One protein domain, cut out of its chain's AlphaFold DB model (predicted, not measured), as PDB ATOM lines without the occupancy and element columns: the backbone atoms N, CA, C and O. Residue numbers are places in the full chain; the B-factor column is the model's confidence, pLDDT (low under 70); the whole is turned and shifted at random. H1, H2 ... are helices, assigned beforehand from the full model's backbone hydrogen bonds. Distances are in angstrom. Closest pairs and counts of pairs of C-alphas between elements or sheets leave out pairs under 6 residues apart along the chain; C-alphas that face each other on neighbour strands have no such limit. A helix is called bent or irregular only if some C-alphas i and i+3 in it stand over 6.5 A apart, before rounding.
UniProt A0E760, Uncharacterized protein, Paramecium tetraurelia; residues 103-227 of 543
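What this domain is: This is residues 103 to 227 of the 543 residues of an uncharacterized protein of Paramecium tetraurelia (UniProt A0E760). An all-helix rod: residues 103 to 131 of a long helix stick out as a free arm, and its far part forms a bundle with H2, H3 and H4, up and down, each running against the one before. The printed part has 125 residues with four named helices, H1 to H4. It is extended, radius of gyration of the C-alphas 23.9 A, spanning 89 by 28 by 19 A.

Where its parts are: H1, residues 103 to 151, assigned as one helix by its hydrogen bonds, is bent: C-alphas 118 and 121 are 6.5 A apart. H1a, residues 103 to 118, begins at C-alpha (-44.718, 20.038, 6.937); H1b, residues 121 to 151, is 44.7 A long. H2 is residues 159 to 173. H3, residues 181 to 210, 44.0 A, is irregular: C-alphas 185 and 188 are 7.3 A apart. H4, residues 214 to 226, ends at C-alpha (18.821, 10.843, 21.371).

How they stand to each other: H1a touches no helix. H1b, with residues 139 to 149 alone, touches the hub H2, opposite ways at a shallow tilt of 24 degrees; the closest C-alphas, of Gln 142 and Ala 168, are 5.5 A apart. H4 touches H2, closest C-alphas Phe 170 and Ser 226, 5.7 A. H3 and H4 form a hairpin, closest C-alphas Phe 205 and Cys 220, 5.9 A. In H3, 23 of 26 O i to N i+4 pairs are within hydrogen-bond range; in H1a, H1b, H2 and H4 every pair is.

The domain as a whole: The printed part has no cut and no long link. pLDDT is under 70 at 13 residues, among them 150 to 157.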
ATOM      1  N   GLN A 103     -45.540  19.024   7.587       73.38
ATOM      2  CA  GLN A 103     -44.718  20.038   6.937       73.38
ATOM      3  C   GLN A 103     -43.935  20.862   7.969       73.38
ATOM      4  O   GLN A 103     -42.725  21.021   7.846       73.38
ATOM      5  N   ARG A 104     -44.573  21.253   9.078       76.06
ATOM      6  CA  ARG A 104     -43.910  21.963  10.182       76.06
ATOM      7  C   ARG A 104     -42.851  21.110  10.896       76.06
ATOM      8  O   ARG A 104     -41.826  21.637  11.329       76.06
ATOM      9  N   LEU A 105     -43.081  19.805  11.044       68.88
ATOM     10  CA  LEU A 105     -42.092  18.865  11.586       68.88
ATOM     11  C   LEU A 105     -40.905  18.703  10.638       68.88
ATOM     12  O   LEU A 105     -39.763  18.740  11.094       68.88
ATOM     13  N   GLN A 106     -41.167  18.581   9.338       70.94
ATOM     14  CA  GLN A 106     -40.137  18.489   8.311       70.94
ATOM     15  C   GLN A 106     -39.289  19.765   8.265       70.94
ATOM     16  O   GLN A 106     -38.064  19.676   8.327       70.94
ATOM     17  N   ASP A 107     -39.913  20.943   8.288       73.88
ATOM     18  CA  ASP A 107     -39.218  22.232   8.327       73.88
ATOM     19  C   ASP A 107     -38.360  22.371   9.593       73.88
ATOM     20  O   ASP A 107     -37.191  22.764   9.529       73.88
ATOM     21  N   ASN A 108     -38.890  21.977  10.755       72.25
ATOM     22  CA  ASN A 108     -38.135  21.973  12.009       72.25
ATOM     23  C   ASN A 108     -36.953  20.993  11.978       72.25
ATOM     24  O   ASN A 108     -35.870  21.328  12.470       72.25
ATOM     25  N   TYR A 109     -37.138  19.803  11.405       66.62
ATOM     26  CA  TYR A 109     -36.086  18.796  11.280       66.62
ATOM     27  C   TYR A 109     -34.979  19.267  10.335       66.62
ATOM     28  O   TYR A 109     -33.811  19.260  10.720       66.62
ATOM     29  N   VAL A 110     -35.334  19.777   9.153       71.75
ATOM     30  CA  VAL A 110     -34.389  20.347   8.179       71.75
ATOM     31  C   VAL A 110     -33.632  21.525   8.791       71.75
ATOM     32  O   VAL A 110     -32.412  21.614   8.663       71.75
ATOM     33  N   THR A 111     -34.312  22.399   9.535       74.88
ATOM     34  CA  THR A 111     -33.671  23.542  10.201       74.88
ATOM     35  C   THR A 111     -32.678  23.093  11.276       74.88
ATOM     36  O   THR A 111     -31.567  23.624  11.352       74.88
ATOM     37  N   LYS A 112     -33.037  22.098  12.101       66.06
ATOM     38  CA  LYS A 112     -32.134  21.528  13.116       66.06
ATOM     39  C   LYS A 112     -30.958  20.785  12.476       66.06
ATOM     40  O   LYS A 112     -29.823  20.992  12.897       66.06
ATOM     41  N   TYR A 113     -31.201  19.996  11.435       64.06
ATOM     42  CA  TYR A 113     -30.169  19.289  10.678       64.06
ATOM     43  C   TYR A 113     -29.171  20.262  10.033       64.06
ATOM     44  O   TYR A 113     -27.964  20.123  10.211       64.06
ATOM     45  N   ASN A 114     -29.663  21.332   9.401       71.81
ATOM     46  CA  ASN A 114     -28.820  22.390   8.841       71.81
ATOM     47  C   ASN A 114     -28.001  23.120   9.917       71.81
ATOM     48  O   ASN A 114     -26.858  23.502   9.663       71.81
ATOM     49  N   LYS A 115     -28.543  23.304  11.131       76.44
ATOM     50  CA  LYS A 115     -27.769  23.826  12.269       76.44
ATOM     51  C   LYS A 115     -26.657  22.861  12.686       76.44
ATOM     52  O   LYS A 115     -25.533  23.310  12.880       76.44
ATOM     53  N   ILE A 116     -26.931  21.559  12.771       69.00
ATOM     54  CA  ILE A 116     -25.921  20.539  13.107       69.00
ATOM     55  C   ILE A 116     -24.808  20.506  12.051       69.00
ATOM     56  O   ILE A 116     -23.635  20.548  12.415       69.00
ATOM     57  N   ILE A 117     -25.156  20.522  10.759       71.69
ATOM     58  CA  ILE A 117     -24.175  20.589   9.665       71.69
ATOM     59  C   ILE A 117     -23.290  21.830   9.789       71.69
ATOM     60  O   ILE A 117     -22.086  21.736   9.585       71.69
ATOM     61  N   LYS A 118     -23.851  22.989  10.159       77.12
ATOM     62  CA  LYS A 118     -23.068  24.220  10.358       77.12
ATOM     63  C   LYS A 118     -22.152  24.164  11.587       77.12
ATOM     64  O   LYS A 118     -21.094  24.782  11.572       77.12
ATOM     65  N   LEU A 119     -22.535  23.434  12.635       77.38
ATOM     66  CA  LEU A 119     -21.744  23.282  13.864       77.38
ATOM     67  C   LEU A 119     -20.657  22.199  13.756       77.38
ATOM     68  O   LEU A 119     -19.663  22.261  14.478       77.38
ATOM     69  N   LEU A 120     -20.805  21.223  12.855       72.25
ATOM     70  CA  LEU A 120     -19.853  20.121  12.694       72.25
ATOM     71  C   LEU A 120     -18.427  20.596  12.314       72.25
ATOM     72  O   LEU A 120     -17.485  20.168  12.986       72.25
ATOM     73  N   PRO A 121     -18.229  21.523  11.349       76.94
ATOM     74  CA  PRO A 121     -16.914  22.104  11.070       76.94
ATOM     75  C   PRO A 121     -16.327  22.855  12.264       76.94
ATOM     76  O   PRO A 121     -15.120  22.812  12.482       76.94
ATOM     77  N   ILE A 122     -17.166  23.524  13.064       79.94
ATOM     78  CA  ILE A 122     -16.715  24.240  14.266       79.94
ATOM     79  C   ILE A 122     -16.149  23.235  15.269       79.94
ATOM     80  O   ILE A 122     -15.036  23.425  15.747       79.94
ATOM     81  N   LYS A 123     -16.852  22.124  15.521       74.31
ATOM     82  CA  LYS A 123     -16.360  21.051  16.394       74.31
ATOM     83  C   LYS A 123     -15.028  20.475  15.903       74.31
ATOM     84  O   LYS A 123     -14.090  20.381  16.688       74.31
ATOM     85  N   GLN A 124     -14.929  20.134  14.617       79.69
ATOM     86  CA  GLN A 124     -13.698  19.590  14.027       79.69
ATOM     87  C   GLN A 124     -12.526  20.576  14.139       79.69
ATOM     88  O   GLN A 124     -11.422  20.198  14.531       79.69
ATOM     89  N   ASN A 125     -12.772  21.858  13.865       79.88
ATOM     90  CA  ASN A 125     -11.765  22.907  14.001       79.88
ATOM     91  C   ASN A 125     -11.337  23.103  15.462       79.88
ATOM     92  O   ASN A 125     -10.144  23.257  15.724       79.88
ATOM     93  N   SER A 126     -12.272  23.045  16.412       78.94
ATOM     94  CA  SER A 126     -11.981  23.128  17.846       78.94
ATOM     95  C   SER A 126     -11.169  21.930  18.346       78.94
ATOM     96  O   SER A 126     -10.230  22.110  19.118       78.94
ATOM     97  N   GLU A 127     -11.460  20.712  17.881       81.31
ATOM     98  CA  GLU A 127     -10.675  19.514  18.210       81.31
ATOM     99  C   GLU A 127      -9.246  19.605  17.658       81.31
ATOM    100  O   GLU A 127      -8.280  19.354  18.386       81.31
ATOM    101  N   LEU A 128      -9.089  20.044  16.404       80.00
ATOM    102  CA  LEU A 128      -7.778  20.296  15.800       80.00
ATOM    103  C   LEU A 128      -7.009  21.398  16.546       80.00
ATOM    104  O   LEU A 128      -5.803  21.266  16.778       80.00
ATOM    105  N   ALA A 129      -7.688  22.472  16.950       77.44
ATOM    106  CA  ALA A 129      -7.094  23.540  17.748       77.44
ATOM    107  C   ALA A 129      -6.641  23.022  19.121       77.44
ATOM    108  O   ALA A 129      -5.510  23.280  19.527       77.44
ATOM    109  N   LEU A 130      -7.465  22.220  19.800       84.25
ATOM    110  CA  LEU A 130      -7.128  21.610  21.086       84.25
ATOM    111  C   LEU A 130      -5.908  20.686  20.978       84.25
ATOM    112  O   LEU A 130      -5.021  20.737  21.832       84.25
ATOM    113  N   GLN A 131      -5.826  19.864  19.928       82.44
ATOM    114  CA  GLN A 131      -4.657  19.014  19.675       82.44
ATOM    115  C   GLN A 131      -3.383  19.849  19.480       82.44
ATOM    116  O   GLN A 131      -2.360  19.558  20.107       82.44
ATOM    117  N   LYS A 132      -3.453  20.927  18.688       82.00
ATOM    118  CA  LYS A 132      -2.334  21.866  18.501       82.00
ATOM    119  C   LYS A 132      -1.943  22.561  19.810       82.00
ATOM    120  O   LYS A 132      -0.759  22.637  20.128       82.00
ATOM    121  N   CYS A 133      -2.911  22.997  20.617       83.88
ATOM    122  CA  CYS A 133      -2.657  23.598  21.928       83.88
ATOM    123  C   CYS A 133      -1.955  22.624  22.884       83.88
ATOM    124  O   CYS A 133      -0.994  23.011  23.546       83.88
ATOM    125  N   LYS A 134      -2.357  21.346  22.911       85.06
ATOM    126  CA  LYS A 134      -1.673  20.308  23.704       85.06
ATOM    127  C   LYS A 134      -0.219  20.111  23.262       85.06
ATOM    128  O   LYS A 134       0.661  19.969  24.110       85.06
ATOM    129  N   GLN A 135       0.055  20.131  21.958       82.94
ATOM    130  CA  GLN A 135       1.424  20.046  21.428       82.94
ATOM    131  C   GLN A 135       2.269  21.265  21.834       82.94
ATOM    132  O   GLN A 135       3.406  21.106  22.277       82.94
ATOM    133  N   LEU A 136       1.704  22.474  21.759       84.31
ATOM    134  CA  LEU A 136       2.369  23.706  22.202       84.31
ATOM    135  C   LEU A 136       2.622  23.722  23.714       84.31
ATOM    136  O   LEU A 136       3.680  24.167  24.157       84.31
ATOM    137  N   GLN A 137       1.686  23.202  24.508       86.38
ATOM    138  CA  GLN A 137       1.860  23.052  25.950       86.38
ATOM    139  C   GLN A 137       3.025  22.110  26.265       86.38
ATOM    140  O   GLN A 137       3.893  22.475  27.059       86.38
ATOM    141  N   LYS A 138       3.091  20.940  25.611       87.56
ATOM    142  CA  LYS A 138       4.224  20.010  25.755       87.56
ATOM    143  C   LYS A 138       5.549  20.691  25.413       87.56
ATOM    144  O   LYS A 138       6.477  20.637  26.212       87.56
ATOM    145  N   PHE A 139       5.613  21.399  24.287       88.56
ATOM    146  CA  PHE A 139       6.809  22.142  23.894       88.56
ATOM    147  C   PHE A 139       7.221  23.196  24.924       88.56
ATOM    148  O   PHE A 139       8.389  23.275  25.283       88.56
ATOM    149  N   SER A 140       6.271  23.973  25.448       86.50
ATOM    150  CA  SER A 140       6.539  24.988  26.474       86.50
ATOM    151  C   SER A 140       7.105  24.380  27.761       86.50
ATOM    152  O   SER A 140       8.043  24.926  28.341       86.50
ATOM    153  N   VAL A 141       6.584  23.224  28.187       87.75
ATOM    154  CA  VAL A 141       7.101  22.488  29.351       87.75
ATOM    155  C   VAL A 141       8.541  22.026  29.110       87.75
ATOM    156  O   VAL A 141       9.400  22.292  29.950       87.75
ATOM    157  N   GLN A 142       8.831  21.423  27.952       87.69
ATOM    158  CA  GLN A 142      10.191  20.979  27.620       87.69
ATOM    159  C   GLN A 142      11.166  22.155  27.479       87.69
ATOM    160  O   GLN A 142      12.282  22.111  27.988       87.69
ATOM    161  N   LEU A 143      10.733  23.263  26.875       87.06
ATOM    162  CA  LEU A 143      11.548  24.470  26.742       87.06
ATOM    163  C   LEU A 143      11.880  25.092  28.109       87.06
ATOM    164  O   LEU A 143      12.996  25.565  28.321       87.06
ATOM    165  N   LYS A 144      10.929  25.093  29.053       85.50
ATOM    166  CA  LYS A 144      11.182  25.533  30.434       85.50
ATOM    167  C   LYS A 144      12.204  24.637  31.123       85.50
ATOM    168  O   LYS A 144      13.106  25.167  31.766       85.50
ATOM    169  N   LEU A 145      12.089  23.321  30.947       84.50
ATOM    170  CA  LEU A 145      13.045  22.357  31.484       84.50
ATOM    171  C   LEU A 145      14.457  22.622  30.937       84.50
ATOM    172  O   LEU A 145      15.395  22.762  31.723       84.50
ATOM    173  N   LEU A 146      14.598  22.809  29.618       84.50
ATOM    174  CA  LEU A 146      15.873  23.176  28.991       84.50
ATOM    175  C   LEU A 146      16.458  24.462  29.583       84.50
ATOM    176  O   LEU A 146      17.639  24.494  29.916       84.50
ATOM    177  N   ARG A 147      15.635  25.499  29.779       82.25
ATOM    178  CA  ARG A 147      16.077  26.770  30.377       82.25
ATOM    179  C   ARG A 147      16.515  26.621  31.829       82.25
ATOM    180  O   ARG A 147      17.548  27.177  32.193       82.25
ATOM    181  N   SER A 148      15.779  25.859  32.641       75.12
ATOM    182  CA  SER A 148      16.168  25.603  34.033       75.12
ATOM    183  C   SER A 148      17.476  24.823  34.131       75.12
ATOM    184  O   SER A 148      18.331  25.159  34.944       75.12
ATOM    185  N   LEU A 149      17.664  23.834  33.254       70.62
ATOM    186  CA  LEU A 149      18.875  23.023  33.230       70.62
ATOM    187  C   LEU A 149      20.059  23.833  32.702       70.62
ATOM    188  O   LEU A 149      21.134  23.737  33.276       70.62
ATOM    189  N   ALA A 150      19.859  24.680  31.683       66.62
ATOM    190  CA  ALA A 150      20.874  25.580  31.128       66.62
ATOM    191  C   ALA A 150      21.417  26.588  32.156       66.62
ATOM    192  O   ALA A 150      22.611  26.872  32.171       66.62
ATOM    193  N   GLN A 151      20.570  27.101  33.051       66.62
ATOM    194  CA  GLN A 151      20.982  28.040  34.102       66.62
ATOM    195  C   GLN A 151      21.829  27.385  35.204       66.62
ATOM    196  O   GLN A 151      22.643  28.056  35.833       66.62
ATOM    197  N   GLN A 152      21.693  26.072  35.408       62.72
ATOM    198  CA  GLN A 152      22.511  25.308  36.355       62.72
ATOM    199  C   GLN A 152      23.912  24.966  35.798       62.72
ATOM    200  O   GLN A 152      24.773  24.492  36.536       62.72
ATOM    201  N   GLN A 153      24.184  25.237  34.513       53.00
ATOM    202  CA  GLN A 153      25.342  24.706  33.774       53.00
ATOM    203  C   GLN A 153      26.707  25.355  34.045       53.00
ATOM    204  O   GLN A 153      27.671  24.979  33.369       53.00
ATOM    205  N   ASN A 154      26.834  26.290  34.990       51.84
ATOM    206  CA  ASN A 154      28.097  27.013  35.155       51.84
ATOM    207  C   ASN A 154      29.222  26.219  35.838       51.84
ATOM    208  O   ASN A 154      30.361  26.614  35.638       51.84
ATOM    209  N   ASN A 155      28.981  25.104  36.553       47.69
ATOM    210  CA  ASN A 155      30.069  24.485  37.342       47.69
ATOM    211  C   ASN A 155      30.343  22.977  37.192       47.69
ATOM    212  O   ASN A 155      31.418  22.547  37.590       47.69
ATOM    213  N   SER A 156      29.469  22.157  36.618       54.25
ATOM    214  CA  SER A 156      29.794  20.790  36.150       54.25
ATOM    215  C   SER A 156      28.492  20.120  35.745       54.25
ATOM    216  O   SER A 156      27.586  19.987  36.558       54.25
ATOM    217  N   ILE A 157      28.359  19.722  34.482       55.06
ATOM    218  CA  ILE A 157      27.216  18.893  34.101       55.06
ATOM    219  C   ILE A 157      27.555  17.460  34.495       55.06
ATOM    220  O   ILE A 157      28.477  16.867  33.933       55.06
ATOM    221  N   ASN A 158      26.808  16.917  35.452       72.19
ATOM    222  CA  ASN A 158      26.783  15.484  35.689       72.19
ATOM    223  C   ASN A 158      26.092  14.797  34.495       72.19
ATOM    224  O   ASN A 158      25.164  15.349  33.899       72.19
ATOM    225  N   ILE A 159      26.525  13.588  34.146       74.56
ATOM    226  CA  ILE A 159      25.992  12.790  33.032       74.56
ATOM    227  C   ILE A 159      24.459  12.616  33.128       74.56
ATOM    228  O   ILE A 159      23.751  12.635  32.123       74.56
ATOM    229  N   THR A 160      23.919  12.596  34.349       78.12
ATOM    230  CA  THR A 160      22.478  12.522  34.630       78.12
ATOM    231  C   THR A 160      21.714  13.766  34.165       78.12
ATOM    232  O   THR A 160      20.609  13.655  33.632       78.12
ATOM    233  N   ASP A 161      22.293  14.955  34.331       78.50
ATOM    234  CA  ASP A 161      21.681  16.205  33.870       78.50
ATOM    235  C   ASP A 161      21.799  16.345  32.353       78.50
ATOM    236  O   ASP A 161      20.844  16.771  31.702       78.50
ATOM    237  N   ALA A 162      22.918  15.899  31.770       81.12
ATOM    238  CA  ALA A 162      23.072  15.795  30.320       81.12
ATOM    239  C   ALA A 162      21.974  14.910  29.704       81.12
ATOM    240  O   ALA A 162      21.357  15.291  28.710       81.12
ATOM    241  N   GLN A 163      21.656  13.782  30.342       81.94
ATOM    242  CA  GLN A 163      20.607  12.877  29.878       81.94
ATOM    243  C   GLN A 163      19.204  13.495  29.966       81.94
ATOM    244  O   GLN A 163      18.398  13.339  29.049       81.94
ATOM    245  N   ARG A 164      18.917  14.283  31.011       82.62
ATOM    246  CA  ARG A 164      17.656  15.043  31.117       82.62
ATOM    247  C   ARG A 164      17.514  16.096  30.022       82.62
ATOM    248  O   ARG A 164      16.438  16.210  29.438       82.62
ATOM    249  N   VAL A 165      18.583  16.845  29.734       83.94
ATOM    250  CA  VAL A 165      18.603  17.820  28.629       83.94
ATOM    251  C   VAL A 165      18.371  17.104  27.300       83.94
ATOM    252  O   VAL A 165      17.545  17.547  26.507       83.94
ATOM    253  N   SER A 166      19.042  15.972  27.085       85.19
ATOM    254  CA  SER A 166      18.918  15.204  25.849       85.19
ATOM    255  C   SER A 166      17.506  14.671  25.618       85.19
ATOM    256  O   SER A 166      16.946  14.840  24.539       85.19
ATOM    257  N   ASN A 167      16.871  14.119  26.655       83.12
ATOM    258  CA  ASN A 167      15.488  13.651  26.574       83.12
ATOM    259  C   ASN A 167      14.514  14.797  26.261       83.12
ATOM    260  O   ASN A 167      13.582  14.624  25.478       83.12
ATOM    261  N   ALA A 168      14.738  15.983  26.833       85.19
ATOM    262  CA  ALA A 168      13.923  17.156  26.531       85.19
ATOM    263  C   ALA A 168      14.087  17.614  25.069       85.19
ATOM    264  O   ALA A 168      13.093  17.951  24.425       85.19
ATOM    265  N   LEU A 169      15.312  17.593  24.529       86.19
ATOM    266  CA  LEU A 169      15.581  17.882  23.113       86.19
ATOM    267  C   LEU A 169      14.913  16.855  22.190       86.19
ATOM    268  O   LEU A 169      14.245  17.237  21.229       86.19
ATOM    269  N   PHE A 170      15.020  15.571  22.526       85.19
ATOM    270  CA  PHE A 170      14.403  14.478  21.779       85.19
ATOM    271  C   PHE A 170      12.874  14.599  21.712       85.19
ATOM    272  O   PHE A 170      12.272  14.474  20.644       85.19
ATOM    273  N   GLU A 171      12.231  14.908  22.842       85.06
ATOM    274  CA  GLU A 171      10.787  15.152  22.898       85.06
ATOM    275  C   GLU A 171      10.376  16.368  22.058       85.06
ATOM    276  O   GLU A 171       9.333  16.344  21.408       85.06
ATOM    277  N   ILE A 172      11.190  17.429  22.040       86.38
ATOM    278  CA  ILE A 172      10.931  18.620  21.223       86.38
ATOM    279  C   ILE A 172      10.989  18.298  19.728       86.38
ATOM    280  O   ILE A 172      10.117  18.754  18.984       86.38
ATOM    281  N   ASP A 173      11.980  17.522  19.280       83.94
ATOM    282  CA  ASP A 173      12.187  17.259  17.853       83.94
ATOM    283  C   ASP A 173      11.061  16.416  17.223       83.94
ATOM    284  O   ASP A 173      10.704  16.609  16.055       83.94
ATOM    285  N   ARG A 174      10.421  15.552  18.027       83.56
ATOM    286  CA  ARG A 174       9.270  14.722  17.625       83.56
ATOM    287  C   ARG A 174       7.940  15.473  17.545       83.56
ATOM    288  O   ARG A 174       6.970  14.942  16.999       83.56
ATOM    289  N   LEU A 175       7.843  16.689  18.081       83.44
ATOM    290  CA  LEU A 175       6.596  17.449  18.031       83.44
ATOM    291  C   LEU A 175       6.374  18.036  16.620       83.44
ATOM    292  O   LEU A 175       7.261  18.704  16.082       83.44
ATOM    293  N   PRO A 176       5.170  17.901  16.024       83.38
ATOM    294  CA  PRO A 176       4.851  18.432  14.692       83.38
ATOM    295  C   PRO A 176       4.573  19.949  14.725       83.38
ATOM    296  O   PRO A 176       3.574  20.451  14.209       83.38
ATOM    297  N   ILE A 177       5.465  20.703  15.372       83.56
ATOM    298  CA  ILE A 177       5.321  22.137  15.657       83.56
ATOM    299  C   ILE A 177       6.360  23.011  14.948       83.56
ATOM    300  O   ILE A 177       6.325  24.233  15.087       83.56
ATOM    301  N   LYS A 178       7.255  22.405  14.157       81.62
ATOM    302  CA  LYS A 178       8.355  23.087  13.445       81.62
ATOM    303  C   LYS A 178       7.870  24.232  12.535       81.62
ATOM    304  O   LYS A 178       8.585  25.200  12.297       81.62
ATOM    305  N   GLN A 179       6.623  24.144  12.072       80.94
ATOM    306  CA  GLN A 179       5.952  25.145  11.238       80.94
ATOM    307  C   GLN A 179       5.502  26.414  11.985       80.94
ATOM    308  O   GLN A 179       5.287  27.445  11.349       80.94
ATOM    309  N   PHE A 180       5.371  26.380  13.316       82.75
ATOM    310  CA  PHE A 180       4.886  27.527  14.087       82.75
ATOM    311  C   PHE A 180       5.991  28.555  14.354       82.75
ATOM    312  O   PHE A 180       7.126  28.210  14.687       82.75
ATOM    313  N   GLN A 181       5.628  29.841  14.308       81.69
ATOM    314  CA  GLN A 181       6.540  30.959  14.583       81.69
ATOM    315  C   GLN A 181       7.196  30.850  15.972       81.69
ATOM    316  O   GLN A 181       8.367  31.173  16.137       81.69
ATOM    317  N   PHE A 182       6.468  30.327  16.966       80.19
ATOM    318  CA  PHE A 182       6.990  30.124  18.320       80.19
ATOM    319  C   PHE A 182       8.181  29.151  18.369       80.19
ATOM    320  O   PHE A 182       9.133  29.395  19.111       80.19
ATOM    321  N   TYR A 183       8.161  28.085  17.561       86.12
ATOM    322  CA  TYR A 183       9.300  27.173  17.432       86.12
ATOM    323  C   TYR A 183      10.475  27.878  16.751       86.12
ATOM    324  O   TYR A 183      11.579  27.879  17.289       86.12
ATOM    325  N   LYS A 184      10.223  28.560  15.622       85.50
ATOM    326  CA  LYS A 184      11.250  29.310  14.874       85.50
ATOM    327  C   LYS A 184      11.983  30.326  15.756       85.50
ATOM    328  O   LYS A 184      13.206  30.387  15.727       85.50
ATOM    329  N   ASN A 185      11.254  31.043  16.611       88.38
ATOM    330  CA  ASN A 185      11.830  32.023  17.536       88.38
ATOM    331  C   ASN A 185      12.752  31.397  18.599       88.38
ATOM    332  O   ASN A 185      13.626  32.079  19.124       88.38
ATOM    333  N   ASN A 186      12.561  30.118  18.937       87.62
ATOM    334  CA  ASN A 186      13.379  29.403  19.921       87.62
ATOM    335  C   ASN A 186      14.398  28.454  19.277       87.62
ATOM    336  O   ASN A 186      15.200  27.854  19.988       87.62
ATOM    337  N   GLN A 187      14.400  28.325  17.949       87.25
ATOM    338  CA  GLN A 187      15.240  27.369  17.235       87.25
ATOM    339  C   GLN A 187      16.731  27.625  17.473       87.25
ATOM    340  O   GLN A 187      17.478  26.683  17.715       87.25
ATOM    341  N   THR A 188      17.161  28.888  17.455       87.12
ATOM    342  CA  THR A 188      18.558  29.259  17.727       87.12
ATOM    343  C   THR A 188      18.982  28.849  19.134       87.12
ATOM    344  O   THR A 188      20.057  28.291  19.313       87.12
ATOM    345  N   TYR A 189      18.116  29.064  20.128       87.50
ATOM    346  CA  TYR A 189      18.384  28.663  21.508       87.50
ATOM    347  C   TYR A 189      18.467  27.139  21.653       87.50
ATOM    348  O   TYR A 189      19.392  26.632  22.278       87.50
ATOM    349  N   ILE A 190      17.532  26.401  21.043       87.50
ATOM    350  CA  ILE A 190      17.533  24.931  21.053       87.50
ATOM    351  C   ILE A 190      18.841  24.399  20.452       87.50
ATOM    352  O   ILE A 190      19.492  23.569  21.081       87.50
ATOM    353  N   LYS A 191      19.277  24.948  19.310       87.38
ATOM    354  CA  LYS A 191      20.558  24.591  18.680       87.38
ATOM    355  C   LYS A 191      21.761  24.878  19.577       87.38
ATOM    356  O   LYS A 191      22.627  24.028  19.714       87.38
ATOM    357  N   GLN A 192      21.804  26.037  20.233       86.25
ATOM    358  CA  GLN A 192      22.894  26.369  21.160       86.25
ATOM    359  C   GLN A 192      22.975  25.388  22.340       86.25
ATOM    360  O   GLN A 192      24.067  25.009  22.766       86.25
ATOM    361  N   VAL A 193      21.821  24.974  22.876       86.00
ATOM    362  CA  VAL A 193      21.761  23.977  23.953       86.00
ATOM    363  C   VAL A 193      22.235  22.611  23.454       86.00
ATOM    364  O   VAL A 193      22.998  21.952  24.156       86.00
ATOM    365  N   GLU A 194      21.832  22.217  22.247       87.31
ATOM    366  CA  GLU A 194      22.268  20.984  21.588       87.31
ATOM    367  C   GLU A 194      23.792  20.953  21.375       87.31
ATOM    368  O   GLU A 194      24.452  20.009  21.802       87.31
ATOM    369  N   GLU A 195      24.374  22.017  20.811       86.69
ATOM    370  CA  GLU A 195      25.823  22.153  20.591       86.69
ATOM    371  C   GLU A 195      26.607  22.125  21.913       86.69
ATOM    372  O   GLU A 195      27.626  21.441  22.042       86.69
ATOM    373  N   THR A 196      26.111  22.824  22.939       84.31
ATOM    374  CA  THR A 196      26.741  22.838  24.267       84.31
ATOM    375  C   THR A 196      26.694  21.460  24.924       84.31
ATOM    376  O   THR A 196      27.680  21.024  25.528       84.31
ATOM    377  N   LEU A 197      25.554  20.768  24.820       86.62
ATOM    378  CA  LEU A 197      25.396  19.405  25.312       86.62
ATOM    379  C   LEU A 197      26.365  18.468  24.588       86.62
ATOM    380  O   LEU A 197      27.078  17.719  25.251       86.62
ATOM    381  N   GLN A 198      26.453  18.568  23.261       86.81
ATOM    382  CA  GLN A 198      27.356  17.760  22.451       86.81
ATOM    383  C   GLN A 198      28.810  17.911  22.908       86.81
ATOM    384  O   GLN A 198      29.454  16.911  23.208       86.81
ATOM    385  N   ILE A 199      29.323  19.140  23.030       86.25
ATOM    386  CA  ILE A 199      30.714  19.384  23.454       86.25
ATOM    387  C   ILE A 199      30.996  18.737  24.817       86.25
ATOM    388  O   ILE A 199      32.032  18.096  25.013       86.25
ATOM    389  N   LYS A 200      30.067  18.884  25.768       85.44
ATOM    390  CA  LYS A 200      30.228  18.354  27.127       85.44
ATOM    391  C   LYS A 200      30.161  16.828  27.164       85.44
ATOM    392  O   LYS A 200      30.979  16.211  27.843       85.44
ATOM    393  N   VAL A 201      29.230  16.225  26.429       88.69
ATOM    394  CA  VAL A 201      29.068  14.765  26.365       88.69
ATOM    395  C   VAL A 201      30.244  14.129  25.633       88.69
ATOM    396  O   VAL A 201      30.756  13.124  26.110       88.69
ATOM    397  N   THR A 202      30.753  14.742  24.560       89.69
ATOM    398  CA  THR A 202      31.981  14.289  23.887       89.69
ATOM    399  C   THR A 202      33.174  14.299  24.834       89.69
ATOM    400  O   THR A 202      33.901  13.314  24.907       89.69
ATOM    401  N   ARG A 203      33.351  15.362  25.629       88.88
ATOM    402  CA  ARG A 203      34.428  15.404  26.626       88.88
ATOM    403  C   ARG A 203      34.273  14.309  27.683       88.88
ATOM    404  O   ARG A 203      35.218  13.570  27.935       88.88
ATOM    405  N   LYS A 204      33.070  14.155  28.246       89.19
ATOM    406  CA  LYS A 204      32.783  13.108  29.236       89.19
ATOM    407  C   LYS A 204      32.948  11.703  28.648       89.19
ATOM    408  O   LYS A 204      33.404  10.815  29.352       89.19
ATOM    409  N   PHE A 205      32.617  11.497  27.376       91.38
ATOM    410  CA  PHE A 205      32.838  10.237  26.669       91.38
ATOM    411  C   PHE A 205      34.328   9.886  26.583       91.38
ATOM    412  O   PHE A 205      34.694   8.766  26.926       91.38
ATOM    413  N   GLU A 206      35.191  10.835  26.216       90.69
ATOM    414  CA  GLU A 206      36.648  10.625  26.184       90.69
ATOM    415  C   GLU A 206      37.239  10.374  27.582       90.69
ATOM    416  O   GLU A 206      38.070   9.475  27.759       90.69
ATOM    417  N   ASP A 207      36.766  11.108  28.594       90.00
ATOM    418  CA  ASP A 207      37.162  10.896  29.991       90.00
ATOM    419  C   ASP A 207      36.755   9.486  30.464       90.00
ATOM    420  O   ASP A 207      37.551   8.762  31.064       90.00
ATOM    421  N   SER A 208      35.532   9.055  30.137       89.44
ATOM    422  CA  SER A 208      35.008   7.728  30.480       89.44
ATOM    423  C   SER A 208      35.685   6.593  29.710       89.44
ATOM    424  O   SER A 208      35.868   5.514  30.275       89.44
ATOM    425  N   LEU A 209      36.094   6.822  28.456       89.12
ATOM    426  CA  LEU A 209      36.900   5.873  27.678       89.12
ATOM    427  C   LEU A 209      38.263   5.664  28.333       89.12
ATOM    428  O   LEU A 209      38.689   4.526  28.530       89.12
ATOM    429  N   SER A 210      38.914   6.760  28.722       88.38
ATOM    430  CA  SER A 210      40.213   6.733  29.399       88.38
ATOM    431  C   SER A 210      40.125   6.040  30.762       88.38
ATOM    432  O   SER A 210      40.997   5.251  31.119       88.38
ATOM    433  N   ALA A 211      39.032   6.276  31.494       87.62
ATOM    434  CA  ALA A 211      38.736   5.628  32.769       87.62
ATOM    435  C   ALA A 211      38.200   4.187  32.636       87.62
ATOM    436  O   ALA A 211      37.989   3.528  33.653       87.62
ATOM    437  N   LYS A 212      37.960   3.694  31.410       88.19
ATOM    438  CA  LYS A 212      37.351   2.383  31.117       88.19
ATOM    439  C   LYS A 212      36.003   2.153  31.834       88.19
ATOM    440  O   LYS A 212      35.681   1.035  32.234       88.19
ATOM    441  N   SER A 213      35.203   3.210  31.992       86.31
ATOM    442  CA  SER A 213      33.916   3.175  32.705       86.31
ATOM    443  C   SER A 213      32.757   2.822  31.767       86.31
ATOM    444  O   SER A 213      32.150   3.699  31.153       86.31
ATOM    445  N   VAL A 214      32.420   1.533  31.661       83.25
ATOM    446  CA  VAL A 214      31.310   1.050  30.811       83.25
ATOM    447  C   VAL A 214      29.951   1.702  31.147       83.25
ATOM    448  O   VAL A 214      29.255   2.096  30.209       83.25
ATOM    449  N   PRO A 215      29.560   1.903  32.424       83.50
ATOM    450  CA  PRO A 215      28.281   2.547  32.747       83.50
ATOM    451  C   PRO A 215      28.183   3.993  32.243       83.50
ATOM    452  O   PRO A 215      27.170   4.376  31.655       83.50
ATOM    453  N   ASP A 216      29.242   4.791  32.415       85.12
ATOM    454  CA  ASP A 216      29.256   6.178  31.935       85.12
ATOM    455  C   ASP A 216      29.295   6.235  30.402       85.12
ATOM    456  O   ASP A 216      28.655   7.095  29.799       85.12
ATOM    457  N   LEU A 217      30.017   5.307  29.761       87.44
ATOM    458  CA  LEU A 217      30.019   5.172  28.302       87.44
ATOM    459  C   LEU A 217      28.616   4.867  27.777       87.44
ATOM    460  O   LEU A 217      28.172   5.515  26.835       87.44
ATOM    461  N   THR A 218      27.895   3.949  28.421       84.88
ATOM    462  CA  THR A 218      26.517   3.582  28.056       84.88
ATOM    463  C   THR A 218      25.596   4.801  28.093       84.88
ATOM    464  O   THR A 218      24.828   5.037  27.161       84.88
ATOM    465  N   GLN A 219      25.731   5.643  29.122       84.69
ATOM    466  CA  GLN A 219      24.972   6.890  29.238       84.69
ATOM    467  C   GLN A 219      25.346   7.909  28.151       84.69
ATOM    468  O   GLN A 219      24.456   8.491  27.532       84.69
ATOM    469  N   CYS A 220      26.640   8.093  27.860       88.62
ATOM    470  CA  CYS A 220      27.087   8.953  26.758       88.62
ATOM    471  C   CYS A 220      26.519   8.494  25.406       88.62
ATOM    472  O   CYS A 220      26.026   9.318  24.637       88.62
ATOM    473  N   LEU A 221      26.558   7.189  25.125       87.06
ATOM    474  CA  LEU A 221      26.018   6.617  23.892       87.06
ATOM    475  C   LEU A 221      24.501   6.835  23.807       87.06
ATOM    476  O   LEU A 221      24.016   7.303  22.781       87.06
ATOM    477  N   GLY A 222      23.758   6.610  24.896       81.44
ATOM    478  CA  GLY A 222      22.325   6.918  24.961       81.44
ATOM    479  C   GLY A 222      22.014   8.391  24.658       81.44
ATOM    480  O   GLY A 222      21.066   8.695  23.927       81.44
ATOM    481  N   ILE A 223      22.853   9.315  25.139       85.12
ATOM    482  CA  ILE A 223      22.736  10.744  24.822       85.12
ATOM    483  C   ILE A 223      22.999  10.994  23.330       85.12
ATOM    484  O   ILE A 223      22.159  11.601  22.665       85.12
ATOM    485  N   PHE A 224      24.086  10.471  22.755       87.50
ATOM    486  CA  PHE A 224      24.355  10.620  21.318       87.50
ATOM    487  C   PHE A 224      23.252  10.029  20.432       87.50
ATOM    488  O   PHE A 224      22.961  10.596  19.378       87.50
ATOM    489  N   TYR A 225      22.616   8.931  20.854       82.88
ATOM    490  CA  TYR A 225      21.470   8.360  20.147       82.88
ATOM    491  C   TYR A 225      20.294   9.332  20.120       82.88
ATOM    492  O   TYR A 225      19.768   9.642  19.055       82.88
ATOM    493  N   SER A 226      19.922   9.876  21.281       79.12
ATOM    494  CA  SER A 226      18.821  10.843  21.371       79.12
ATOM    495  C   SER A 226      19.088  12.153  20.614       79.12
ATOM    496  O   SER A 226      18.142  12.822  20.210       79.12
ATOM    497  N   LEU A 227      20.359  12.488  20.366       83.00
ATOM    498  CA  LEU A 227      20.769  13.603  19.506       83.00
ATOM    499  C   LEU A 227      20.857  13.234  18.013       83.00
ATOM    500  O   LEU A 227      21.150  14.099  17.195       83.00
TER     501      LEU A 227